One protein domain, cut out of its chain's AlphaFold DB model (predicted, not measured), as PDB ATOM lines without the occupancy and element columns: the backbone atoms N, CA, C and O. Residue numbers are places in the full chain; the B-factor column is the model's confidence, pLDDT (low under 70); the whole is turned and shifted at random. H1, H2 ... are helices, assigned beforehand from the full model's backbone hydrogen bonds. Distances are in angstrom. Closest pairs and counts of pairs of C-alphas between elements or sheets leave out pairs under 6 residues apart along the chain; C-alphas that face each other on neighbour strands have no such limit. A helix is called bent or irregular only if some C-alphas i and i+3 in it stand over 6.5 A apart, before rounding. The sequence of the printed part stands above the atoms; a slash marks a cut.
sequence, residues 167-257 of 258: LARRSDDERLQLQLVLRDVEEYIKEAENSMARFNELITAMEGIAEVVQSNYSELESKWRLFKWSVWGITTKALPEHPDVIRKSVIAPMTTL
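Overview. This is residues 167 to 257 of the 258 residues of the protein "Dynamin-binding protein" of Penicillium chrysogenum (UniProt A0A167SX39). The model is a long helical hairpin: H1 runs along its length, and H2 folds back beside it the opposite way after a tight link at one end. Residues 167 to 174 of H1 stick out at the other end, residues 211 to 220 stand free around the link, and H2 has a kink partway along. The printed part has 91 residues with two named helices, H1 then H2, and no named strand; its class is all helix. It is extended, with a radius of gyration of the C-alphas of 20.5 A, and its outline is a rod spanning 72 by 18 by 17 A.

Along the chain. H1 covers residues 167 to 212 and is 68.4 A long from first to last C-alpha, beginning with C-alpha 167 at (33.187, 58.344, -37.226). H2 covers residues 218 to 257 and is 56.1 A long, from C-alpha 218 at (33.558, -9.488, -33.881) to C-alpha 257 at (33.160, 45.053, -47.144). H2 has a kink of 38 degrees near residue 239. It is irregular, but only just: C-alphas 249 and 252 are 6.7 A apart.

Arrangement. H1 and H2 form a helical hairpin and touch, with 12 pairs of C-alphas within 8 A. Their closest C-alphas are those of Ile 189 and Pro 243, 6.2 A apart. Their lines stand at a shallow tilt of 20 degrees, and they run opposite ways. In H1 every O i to N i+4 pair is within hydrogen-bond range; in H2 29 of 36 are.

Size, cuts and confidence. The two C-alphas farthest apart are those of Leu 167 and Asn 216, 71.6 A. The printed part has no cut, and the link from H1 to H2, five residues, is tight. The mean pLDDT of the printed part is 88.4, and no printed residue is under 70.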
ATOM      1  N   LEU A 167      33.805  59.305 -36.306       87.62
ATOM      2  CA  LEU A 167      33.187  58.344 -37.226       87.62
ATOM      3  C   LEU A 167      34.227  57.467 -37.936       87.62
ATOM      4  O   LEU A 167      34.039  56.257 -38.033       87.62
ATOM      5  N   ALA A 168      35.342  58.053 -38.379       87.50
ATOM      6  CA  ALA A 168      36.434  57.327 -39.018       87.50
ATOM      7  C   ALA A 168      37.061  56.299 -38.066       87.50
ATOM      8  O   ALA A 168      37.218  55.148 -38.454       87.50
ATOM      9  N   ARG A 169      37.327  56.671 -36.802       86.88
ATOM     10  CA  ARG A 169      37.822  55.727 -35.782       86.88
ATOM     11  C   ARG A 169      36.839  54.586 -35.529       86.88
ATOM     12  O   ARG A 169      37.260  53.440 -35.484       86.88
ATOM     13  N   ARG A 170      35.539  54.883 -35.421       90.88
ATOM     14  CA  ARG A 170      34.498  53.857 -35.240       90.88
ATOM     15  C   ARG A 170      34.457  52.875 -36.418       90.88
ATOM     16  O   ARG A 170      34.365  51.676 -36.192       90.88
ATOM     17  N   SER A 171      34.575  53.380 -37.646       86.81
ATOM     18  CA  SER A 171      34.644  52.560 -38.864       86.81
ATOM     19  C   SER A 171      35.933  51.728 -38.942       86.81
ATOM     20  O   SER A 171      35.892  50.558 -39.315       86.81
ATOM     21  N   ASP A 172      37.077  52.286 -38.529       87.88
ATOM     22  CA  ASP A 172      38.338  51.543 -38.425       87.88
ATOM     23  C   ASP A 172      38.260  50.425 -37.371       87.88
ATOM     24  O   ASP A 172      38.697  49.309 -37.651       87.88
ATOM     25  N   ASP A 173      37.652  50.675 -36.206       89.94
ATOM     26  CA  ASP A 173      37.409  49.651 -35.182       89.94
ATOM     27  C   ASP A 173      36.476  48.543 -35.709       89.94
ATOM     28  O   ASP A 173      36.791  47.359 -35.578       89.94
ATOM     29  N   GLU A 174      35.360  48.898 -36.361       88.56
ATOM     30  CA  GLU A 174      34.430  47.942 -36.987       88.56
ATOM     31  C   GLU A 174      35.125  47.090 -38.069       88.56
ATOM     32  O   GLU A 174      34.967  45.866 -38.100       88.56
ATOM     33  N   ARG A 175      35.979  47.705 -38.899       87.75
ATOM     34  CA  ARG A 175      36.805  47.021 -39.908       87.75
ATOM     35  C   ARG A 175      37.830  46.074 -39.275       87.75
ATOM     36  O   ARG A 175      38.029  44.973 -39.787       87.75
ATOM     37  N   LEU A 176      38.459  46.457 -38.162       90.00
ATOM     38  CA  LEU A 176      39.386  45.592 -37.421       90.00
ATOM     39  C   LEU A 176      38.675  44.372 -36.816       90.00
ATOM     40  O   LEU A 176      39.214  43.268 -36.888       90.00
ATOM     41  N   GLN A 177      37.457  44.531 -36.283       91.75
ATOM     42  CA  GLN A 177      36.659  43.395 -35.800       91.75
ATOM     43  C   GLN A 177      36.325  42.412 -36.934       91.75
ATOM     44  O   GLN A 177      36.488  41.204 -36.765       91.75
ATOM     45  N   LEU A 178      35.935  42.910 -38.114       89.94
ATOM     46  CA  LEU A 178      35.690  42.064 -39.290       89.94
ATOM     47  C   LEU A 178      36.953  41.310 -39.743       89.94
ATOM     48  O   LEU A 178      36.871  40.128 -40.071       89.94
ATOM     49  N   GLN A 179      38.124  41.955 -39.713       90.81
ATOM     50  CA  GLN A 179      39.402  41.308 -40.040       90.81
ATOM     51  C   GLN A 179      39.783  40.199 -39.046       90.81
ATOM     52  O   GLN A 179      40.305  39.166 -39.470       90.81
ATOM     53  N   LEU A 180      39.500  40.373 -37.749       92.94
ATOM     54  CA  LEU A 180      39.697  39.323 -36.741       92.94
ATOM     55  C   LEU A 180      38.792  38.116 -37.011       92.94
ATOM     56  O   LEU A 180      39.294  37.003 -37.139       92.94
ATOM     57  N   VAL A 181      37.485  38.338 -37.195       93.31
ATOM     58  CA  VAL A 181      36.525  37.255 -37.477       93.31
ATOM     59  C   VAL A 181      36.891  36.499 -38.757       93.31
ATOM     60  O   VAL A 181      36.824  35.272 -38.779       93.31
ATOM     61  N   LEU A 182      37.326  37.197 -39.812       91.31
ATOM     62  CA  LEU A 182      37.743  36.557 -41.063       91.31
ATOM     63  C   LEU A 182      38.968  35.651 -40.857       91.31
ATOM     64  O   LEU A 182      38.958  34.512 -41.323       91.31
ATOM     65  N   ARG A 183      39.984  36.111 -40.114       92.50
ATOM     66  CA  ARG A 183      41.155  35.291 -39.758       92.50
ATOM     67  C   ARG A 183      40.749  34.058 -38.945       92.50
ATOM     68  O   ARG A 183      41.214  32.962 -39.243       92.50
ATOM     69  N   ASP A 184      39.881  34.228 -37.954       94.38
ATOM     70  CA  ASP A 184      39.458  33.143 -37.062       94.38
ATOM     71  C   ASP A 184      38.634  32.079 -37.823       94.38
ATOM     72  O   ASP A 184      38.762  30.881 -37.569       94.38
ATOM     73  N   VAL A 185      37.853  32.488 -38.835       93.38
ATOM     74  CA  VAL A 185      37.164  31.575 -39.768       93.38
ATOM     75  C   VAL A 185      38.153  30.823 -40.671       93.38
ATOM     76  O   VAL A 185      37.985  29.622 -40.895       93.38
ATOM     77  N   GLU A 186      39.200  31.482 -41.175       90.88
ATOM     78  CA  GLU A 186      40.262  30.812 -41.942       90.88
ATOM     79  C   GLU A 186      41.079  29.824 -41.094       90.88
ATOM     80  O   GLU A 186      41.529  28.797 -41.609       90.88
ATOM     81  N   GLU A 187      41.286  30.122 -39.812       94.56
ATOM     82  CA  GLU A 187      41.950  29.236 -38.853       94.56
ATOM     83  C   GLU A 187      41.070  28.028 -38.502       94.56
ATOM     84  O   GLU A 187      41.548  26.894 -38.555       94.56
ATOM     85  N   TYR A 188      39.767  28.235 -38.283       94.62
ATOM     86  CA  TYR A 188      38.791  27.154 -38.102       94.62
ATOM     87  C   TYR A 188      38.770  26.163 -39.279       94.62
ATOM     88  O   TYR A 188      38.767  24.952 -39.050       94.62
ATOM     89  N   ILE A 189      38.790  26.648 -40.530       92.31
ATOM     90  CA  ILE A 189      38.830  25.773 -41.718       92.31
ATOM     91  C   ILE A 189      40.076  24.874 -41.680       92.31
ATOM     92  O   ILE A 189      39.957  23.659 -41.834       92.31
ATOM     93  N   LYS A 190      41.254  25.455 -41.413       92.69
ATOM     94  CA  LYS A 190      42.519  24.710 -41.327       92.69
ATOM     95  C   LYS A 190      42.498  23.684 -40.194       92.69
ATOM     96  O   LYS A 190      42.951  22.560 -40.390       92.69
ATOM     97  N   GLU A 191      41.962  24.029 -39.023       94.81
ATOM     98  CA  GLU A 191      41.916  23.083 -37.902       94.81
ATOM     99  C   GLU A 191      40.898  21.956 -38.128       94.81
ATOM    100  O   GLU A 191      41.141  20.825 -37.703       94.81
ATOM    101  N   ALA A 192      39.805  22.206 -38.858       91.81
ATOM    102  CA  ALA A 192      38.878  21.159 -39.289       91.81
ATOM    103  C   ALA A 192      39.539  20.177 -40.278       91.81
ATOM    104  O   ALA A 192      39.410  18.959 -40.112       91.81
ATOM    105  N   GLU A 193      40.294  20.686 -41.257       91.88
ATOM    106  CA  GLU A 193      41.089  19.878 -42.195       91.88
ATOM    107  C   GLU A 193      42.162  19.052 -41.456       91.88
ATOM    108  O   GLU A 193      42.212  17.827 -41.606       91.88
ATOM    109  N   ASN A 194      42.951  19.686 -40.579       94.25
ATOM    110  CA  ASN A 194      43.975  19.030 -39.755       94.25
ATOM    111  C   ASN A 194      43.387  17.955 -38.828       94.25
ATOM    112  O   ASN A 194      43.953  16.869 -38.683       94.25
ATOM    113  N   SER A 195      42.244  18.239 -38.196       92.94
ATOM    114  CA  SER A 195      41.560  17.288 -37.313       92.94
ATOM    115  C   SER A 195      41.130  16.039 -38.076       92.94
ATOM    116  O   SER A 195      41.332  14.923 -37.597       92.94
ATOM    117  N   MET A 196      40.589  16.204 -39.286       92.88
ATOM    118  CA  MET A 196      40.195  15.072 -40.121       92.88
ATOM    119  C   MET A 196      41.406  14.289 -40.644       92.88
ATOM    120  O   MET A 196      41.359  13.061 -40.685       92.88
ATOM    121  N   ALA A 197      42.515  14.958 -40.976       91.75
ATOM    122  CA  ALA A 197      43.765  14.286 -41.339       91.75
ATOM    123  C   ALA A 197      44.258  13.359 -40.209       91.75
ATOM    124  O   ALA A 197      44.474  12.171 -40.448       91.75
ATOM    125  N   ARG A 198      44.299  13.849 -38.959       93.75
ATOM    126  CA  ARG A 198      44.658  13.043 -37.772       93.75
ATOM    127  C   ARG A 198      43.730  11.838 -37.562       93.75
ATOM    128  O   ARG A 198      44.199  10.760 -37.201       93.75
ATOM    129  N   PHE A 199      42.422  11.980 -37.806       92.06
ATOM    130  CA  PHE A 199      41.498  10.839 -37.740       92.06
ATOM    131  C   PHE A 199      41.786   9.782 -38.819       92.06
ATOM    132  O   PHE A 199      41.700   8.589 -38.525       92.06
ATOM    133  N   ASN A 200      42.173  10.183 -40.035       92.06
ATOM    134  CA  ASN A 200      42.569   9.243 -41.089       92.06
ATOM    135  C   ASN A 200      43.903   8.539 -40.784       92.06
ATOM    136  O   ASN A 200      44.029   7.344 -41.050       92.06
ATOM    137  N   GLU A 201      44.876   9.232 -40.184       93.31
ATOM    138  CA  GLU A 201      46.126   8.616 -39.707       93.31
ATOM    139  C   GLU A 201      45.850   7.548 -38.640       93.31
ATOM    140  O   GLU A 201      46.330   6.418 -38.755       93.31
ATOM    141  N   LEU A 202      45.006   7.867 -37.648       91.88
ATOM    142  CA  LEU A 202      44.581   6.917 -36.615       91.88
ATOM    143  C   LEU A 202      43.876   5.694 -37.221       91.88
ATOM    144  O   LEU A 202      44.155   4.564 -36.824       91.88
ATOM    145  N   ILE A 203      42.996   5.909 -38.201       92.00
ATOM    146  CA  ILE A 203      42.308   4.832 -38.921       92.00
ATOM    147  C   ILE A 203      43.288   3.943 -39.679       92.00
ATOM    148  O   ILE A 203      43.243   2.725 -39.522       92.00
ATOM    149  N   THR A 204      44.223   4.535 -40.417       90.69
ATOM    150  CA  THR A 204      45.245   3.792 -41.165       90.69
ATOM    151  C   THR A 204      46.117   2.947 -40.228       90.69
ATOM    152  O   THR A 204      46.384   1.779 -40.508       90.69
ATOM    153  N   ALA A 205      46.507   3.493 -39.070       91.44
ATOM    154  CA  ALA A 205      47.279   2.762 -38.064       91.44
ATOM    155  C   ALA A 205      46.484   1.601 -37.434       91.44
ATOM    156  O   ALA A 205      47.009   0.498 -37.279       91.44
ATOM    157  N   MET A 206      45.213   1.826 -37.087       86.44
ATOM    158  CA  MET A 206      44.350   0.799 -36.491       86.44
ATOM    159  C   MET A 206      43.960  -0.302 -37.490       86.44
ATOM    160  O   MET A 206      43.809  -1.454 -37.089       86.44
ATOM    161  N   GLU A 207      43.858   0.009 -38.784       85.56
ATOM    162  CA  GLU A 207      43.707  -0.991 -39.847       85.56
ATOM    163  C   GLU A 207      44.934  -1.891 -39.976       85.56
ATOM    164  O   GLU A 207      44.781  -3.109 -39.951       85.56
ATOM    165  N   GLY A 208      46.144  -1.323 -40.004       85.44
ATOM    166  CA  GLY A 208      47.377  -2.117 -40.040       85.44
ATOM    167  C   GLY A 208      47.517  -3.066 -38.841       85.44
ATOM    168  O   GLY A 208      48.017  -4.180 -38.983       85.44
ATOM    169  N   ILE A 209      47.017  -2.678 -37.661       84.00
ATOM    170  CA  ILE A 209      46.952  -3.566 -36.487       84.00
ATOM    171  C   ILE A 209      45.913  -4.683 -36.693       84.00
ATOM    172  O   ILE A 209      46.192  -5.839 -36.371       84.00
ATOM    173  N   ALA A 210      44.737  -4.363 -37.239       81.56
ATOM    174  CA  ALA A 210      43.662  -5.327 -37.481       81.56
ATOM    175  C   ALA A 210      43.997  -6.359 -38.578       81.56
ATOM    176  O   ALA A 210      43.525  -7.492 -38.507       81.56
ATOM    177  N   GLU A 211      44.829  -6.005 -39.562       80.44
ATOM    178  CA  GLU A 211      45.334  -6.950 -40.570       80.44
ATOM    179  C   GLU A 211      46.344  -7.954 -39.986       80.44
ATOM    180  O   GLU A 211      46.388  -9.108 -40.415       80.44
ATOM    181  N   VAL A 212      47.133  -7.543 -38.986       84.44
ATOM    182  CA  VAL A 212      48.152  -8.391 -38.339       84.44
ATOM    183  C   VAL A 212      47.567  -9.257 -37.217       84.44
ATOM    184  O   VAL A 212      48.042 -10.371 -36.993       84.44
ATOM    185  N   VAL A 213      46.541  -8.777 -36.505       76.19
ATOM    186  CA  VAL A 213      45.954  -9.463 -35.340       76.19
ATOM    187  C   VAL A 213      44.471  -9.755 -35.565       76.19
ATOM    188  O   VAL A 213      43.619  -8.880 -35.418       76.19
ATOM    189  N   GLN A 214      44.146 -11.024 -35.829       72.62
ATOM    190  CA  GLN A 214      42.757 -11.483 -35.875       72.62
ATOM    191  C   GLN A 214      42.117 -11.388 -34.481       72.62
ATOM    192  O   GLN A 214      42.543 -12.040 -33.527       72.62
ATOM    193  N   SER A 215      41.091 -10.545 -34.364       73.25
ATOM    194  CA  SER A 215      40.361 -10.310 -33.117       73.25
ATOM    195  C   SER A 215      39.335 -11.411 -32.850       73.25
ATOM    196  O   SER A 215      38.500 -11.713 -33.697       73.25
ATOM    197  N   ASN A 216      39.301 -11.922 -31.617       80.94
ATOM    198  CA  ASN A 216      38.225 -12.806 -31.146       80.94
ATOM    199  C   ASN A 216      36.904 -12.051 -30.845       80.94
ATOM    200  O   ASN A 216      35.927 -12.668 -30.424       80.94
ATOM    201  N   TYR A 217      36.858 -10.724 -31.036       82.06
ATOM    202  CA  TYR A 217      35.728  -9.850 -30.698       82.06
ATOM    203  C   TYR A 217      35.109  -9.196 -31.950       82.06
ATOM    204  O   TYR A 217      35.410  -8.046 -32.287       82.06
ATOM    205  N   SER A 218      34.200  -9.911 -32.620       81.56
ATOM    206  CA  SER A 218      33.558  -9.488 -33.881       81.56
ATOM    207  C   SER A 218      32.701  -8.216 -33.775       81.56
ATOM    208  O   SER A 218      32.619  -7.431 -34.724       81.56
ATOM    209  N   GLU A 219      32.079  -7.960 -32.619       84.50
ATOM    210  CA  GLU A 219      31.320  -6.724 -32.385       84.50
ATOM    211  C   GLU A 219      32.203  -5.473 -32.412       84.50
ATOM    212  O   GLU A 219      31.791  -4.428 -32.921       84.50
ATOM    213  N   LEU A 220      33.407  -5.564 -31.838       83.62
ATOM    214  CA  LEU A 220      34.345  -4.446 -31.765       83.62
ATOM    215  C   LEU A 220      34.879  -4.111 -33.159       83.62
ATOM    216  O   LEU A 220      34.915  -2.946 -33.544       83.62
ATOM    217  N   GLU A 221      35.201  -5.141 -33.942       81.19
ATOM    218  CA  GLU A 221      35.622  -5.007 -35.335       81.19
ATOM    219  C   GLU A 221      34.517  -4.386 -36.211       81.19
ATOM    220  O   GLU A 221      34.777  -3.531 -37.057       81.19
ATOM    221  N   SER A 222      33.259  -4.754 -35.966       86.19
ATOM    222  CA  SER A 222      32.101  -4.197 -36.671       86.19
ATOM    223  C   SER A 222      31.888  -2.710 -36.335       86.19
ATOM    224  O   SER A 222      31.703  -1.895 -37.240       86.19
ATOM    225  N   LYS A 223      31.993  -2.325 -35.052       87.88
ATOM    226  CA  LYS A 223      31.968  -0.918 -34.602       87.88
ATOM    227  C   LYS A 223      33.134  -0.115 -35.196       87.88
ATOM    228  O   LYS A 223      32.931   1.010 -35.647       87.88
ATOM    229  N   TRP A 224      34.324  -0.714 -35.272       85.75
ATOM    230  CA  TRP A 224      35.496  -0.117 -35.913       85.75
ATOM    231  C   TRP A 224      35.272   0.172 -37.405       85.75
ATOM    232  O   TRP A 224      35.465   1.302 -37.854       85.75
ATOM    233  N   ARG A 225      34.786  -0.813 -38.171       87.38
ATOM    234  CA  ARG A 225      34.493  -0.652 -39.607       87.38
ATOM    235  C   ARG A 225      33.438   0.433 -39.871       87.38
ATOM    236  O   ARG A 225      33.565   1.175 -40.843       87.38
ATOM    237  N   LEU A 226      32.437   0.575 -38.996       90.25
ATOM    238  CA  LEU A 226      31.445   1.658 -39.072       90.25
ATOM    239  C   LEU A 226      32.064   3.040 -38.802       90.25
ATOM    240  O   LEU A 226      31.748   4.000 -39.510       90.25
ATOM    241  N   PHE A 227      32.971   3.150 -37.827       90.06
ATOM    242  CA  PHE A 227      33.708   4.389 -37.563       90.06
ATOM    243  C   PHE A 227      34.605   4.776 -38.751       90.06
ATOM    244  O   PHE A 227      34.498   5.902 -39.240       90.06
ATOM    245  N   LYS A 228      35.382   3.822 -39.292       90.81
ATOM    246  CA  LYS A 228      36.150   3.984 -40.541       90.81
ATOM    247  C   LYS A 228      35.278   4.547 -41.662       90.81
ATOM    248  O   LYS A 228      35.629   5.557 -42.267       90.81
ATOM    249  N   TRP A 229      34.141   3.907 -41.942       90.25
ATOM    250  CA  TRP A 229      33.250   4.315 -43.034       90.25
ATOM    251  C   TRP A 229      32.682   5.724 -42.823       90.25
ATOM    252  O   TRP A 229      32.554   6.495 -43.773       90.25
ATOM    253  N   SER A 230      32.390   6.081 -41.570       91.00
ATOM    254  CA  SER A 230      31.895   7.409 -41.197       91.00
ATOM    255  C   SER A 230      32.949   8.493 -41.445       91.00
ATOM    256  O   SER A 230      32.665   9.480 -42.122       91.00
ATOM    257  N   VAL A 231      34.186   8.294 -40.975       90.88
ATOM    258  CA  VAL A 231      35.293   9.242 -41.198       90.88
ATOM    259  C   VAL A 231      35.689   9.310 -42.672       90.88
ATOM    260  O   VAL A 231      35.928  10.403 -43.179       90.88
ATOM    261  N   TRP A 232      35.686   8.186 -43.394       90.88
ATOM    262  CA  TRP A 232      35.912   8.174 -44.841       90.88
ATOM    263  C   TRP A 232      34.848   8.991 -45.586       90.88
ATOM    264  O   TRP A 232      35.193   9.817 -46.430       90.88
ATOM    265  N   GLY A 233      33.565   8.832 -45.241       89.50
ATOM    266  CA  GLY A 233      32.470   9.612 -45.828       89.50
ATOM    267  C   GLY A 233      32.570  11.113 -45.530       89.50
ATOM    268  O   GLY A 233      32.309  11.938 -46.408       89.50
ATOM    269  N   ILE A 234      33.011  11.484 -44.323       90.06
ATOM    270  CA  ILE A 234      33.285  12.886 -43.977       90.06
ATOM    271  C   ILE A 234      34.476  13.407 -44.792       90.06
ATOM    272  O   ILE A 234      34.348  14.425 -45.463       90.06
ATOM    273  N   THR A 235      35.599  12.690 -44.803       90.06
ATOM    274  CA  THR A 235      36.848  13.093 -45.479       90.06
ATOM    275  C   THR A 235      36.684  13.239 -46.990       90.06
ATOM    276  O   THR A 235      37.213  14.175 -47.579       90.06
ATOM    277  N   THR A 236      35.958  12.322 -47.632       88.81
ATOM    278  CA  THR A 236      35.820  12.298 -49.098       88.81
ATOM    279  C   THR A 236      34.746  13.232 -49.638       88.81
ATOM    280  O   THR A 236      34.846  13.634 -50.796       88.81
ATOM    281  N   LYS A 237      33.727  13.573 -48.836       87.50
ATOM    282  CA  LYS A 237      32.570  14.342 -49.315       87.50
ATOM    283  C   LYS A 237      32.249  15.585 -48.488       87.50
ATOM    284  O   LYS A 237      32.190  16.675 -49.044       87.50
ATOM    285  N   ALA A 238      32.063  15.452 -47.176       87.94
ATOM    286  CA  ALA A 238      31.648  16.591 -46.351       87.94
ATOM    287  C   ALA A 238      32.777  17.617 -46.133       87.94
ATOM    288  O   ALA A 238      32.527  18.820 -46.150       87.94
ATOM    289  N   LEU A 239      34.018  17.152 -45.954       89.94
ATOM    290  CA  LEU A 239      35.177  18.008 -45.712       89.94
ATOM    291  C   LEU A 239      35.561  18.855 -46.939       89.94
ATOM    292  O   LEU A 239      35.872  20.014 -46.718       89.94
ATOM    293  N   PRO A 240      35.511  18.379 -48.201       88.75
ATOM    294  CA  PRO A 240      35.741  19.254 -49.353       88.75
ATOM    295  C   PRO A 240      34.600  20.253 -49.603       88.75
ATOM    296  O   PRO A 240      34.855  21.385 -50.007       88.75
ATOM    297  N   GLU A 241      33.343  19.862 -49.358       91.12
ATOM    298  CA  GLU A 241      32.171  20.725 -49.589       91.12
ATOM    299  C   GLU A 241      32.086  21.892 -48.574       91.12
ATOM    300  O   GLU A 241      31.693  23.004 -48.933       91.12
ATOM    301  N   HIS A 242      32.480  21.676 -47.312       89.31
ATOM    302  CA  HIS A 242      32.290  22.638 -46.210       89.31
ATOM    303  C   HIS A 242      33.126  23.941 -46.309       89.31
ATOM    304  O   HIS A 242      32.529  25.021 -46.243       89.31
ATOM    305  N   PRO A 243      34.457  23.919 -46.549       88.75
ATOM    306  CA  PRO A 243      35.258  25.121 -46.797       88.75
ATOM    307  C   PRO A 243      34.749  25.918 -47.996       88.75
ATOM    308  O   PRO A 243      34.777  27.145 -47.986       88.75
ATOM    309  N   ASP A 244      34.259  25.225 -49.020       87.75
ATOM    310  CA  ASP A 244      33.753  25.818 -50.251       87.75
ATOM    311  C   ASP A 244      32.445  26.593 -50.021       87.75
ATOM    312  O   ASP A 244      32.239  27.667 -50.595       87.75
ATOM    313  N   VAL A 245      31.581  26.087 -49.131       91.56
ATOM    314  CA  VAL A 245      30.396  26.801 -48.635       91.56
ATOM    315  C   VAL A 245      30.810  28.018 -47.807       91.56
ATOM    316  O   VAL A 245      30.361  29.120 -48.121       91.56
ATOM    317  N   ILE A 246      31.700  27.868 -46.816       91.19
ATOM    318  CA  ILE A 246      32.142  28.981 -45.946       91.19
ATOM    319  C   ILE A 246      32.828  30.095 -46.752       91.19
ATOM    320  O   ILE A 246      32.572  31.281 -46.528       91.19
ATOM    321  N   ARG A 247      33.668  29.741 -47.733       87.62
ATOM    322  CA  ARG A 247      34.323  30.711 -48.625       87.62
ATOM    323  C   ARG A 247      33.307  31.564 -49.383       87.62
ATOM    324  O   ARG A 247      33.518  32.767 -49.522       87.62
ATOM    325  N   LYS A 248      32.202  30.963 -49.840       90.44
ATOM    326  CA  LYS A 248      31.128  31.648 -50.581       90.44
ATOM    327  C   LYS A 248      30.195  32.452 -49.671       90.44
ATOM    328  O   LYS A 248      29.799  33.547 -50.056       90.44
ATOM    329  N   SER A 249      29.835  31.930 -48.495       88.19
ATOM    330  CA  SER A 249      28.823  32.537 -47.615       88.19
ATOM    331  C   SER A 249      29.371  33.529 -46.588       88.19
ATOM    332  O   SER A 249      28.631  34.416 -46.171       88.19
ATOM    333  N   VAL A 250      30.643  33.407 -46.190       86.88
ATOM    334  CA  VAL A 250      31.267  34.244 -45.148       86.88
ATOM    335  C   VAL A 250      32.435  35.054 -45.706       86.88
ATOM    336  O   VAL A 250      32.410  36.280 -45.647       86.88
ATOM    337  N   ILE A 251      33.442  34.394 -46.290       86.81
ATOM    338  CA  ILE A 251      34.701  35.070 -46.651       86.81
ATOM    339  C   ILE A 251      34.491  36.055 -47.811       86.81
ATOM    340  O   ILE A 251      34.818  37.228 -47.678       86.81
ATOM    341  N   ALA A 252      33.892  35.625 -48.928       86.88
ATOM    342  CA  ALA A 252      33.651  36.489 -50.088       86.88
ATOM    343  C   ALA A 252      32.860  37.788 -49.777       86.88
ATOM    344  O   ALA A 252      33.324  38.860 -50.186       86.88
ATOM    345  N   PRO A 253      31.716  37.763 -49.055       87.81
ATOM    346  CA  PRO A 253      31.026  38.999 -48.688       87.81
ATOM    347  C   PRO A 253      31.824  39.850 -47.692       87.81
ATOM    348  O   PRO A 253      31.859  41.065 -47.859       87.81
ATOM    349  N   MET A 254      32.526  39.255 -46.717       83.94
ATOM    350  CA  MET A 254      33.368  40.018 -45.783       83.94
ATOM    351  C   MET A 254      34.535  40.725 -46.487       83.94
ATOM    352  O   MET A 254      34.737  41.913 -46.260       83.94
ATOM    353  N   THR A 255      35.241  40.063 -47.408       81.56
ATOM    354  CA  THR A 255      36.320  40.681 -48.206       81.56
ATOM    355  C   THR A 255      35.817  41.794 -49.133       81.56
ATOM    356  O   THR A 255      36.594  42.649 -49.537       81.56
ATOM    357  N   THR A 256      34.523  41.815 -49.471       84.94
ATOM    358  CA  THR A 256      33.915  42.895 -50.274       84.94
ATOM    359  C   THR A 256      33.577  44.137 -49.430       84.94
ATOM    360  O   THR A 256      33.355  45.212 -49.982       84.94
ATOM    361  N   LEU A 257      33.526  43.999 -48.100       73.75
ATOM    362  CA  LEU A 257      33.160  45.053 -47.144       73.75
ATOM    363  C   LEU A 257      34.366  45.693 -46.424       73.75
ATOM    364  O   LEU A 257      34.172  46.666 -45.694       73.75
TER     365      LEU A 257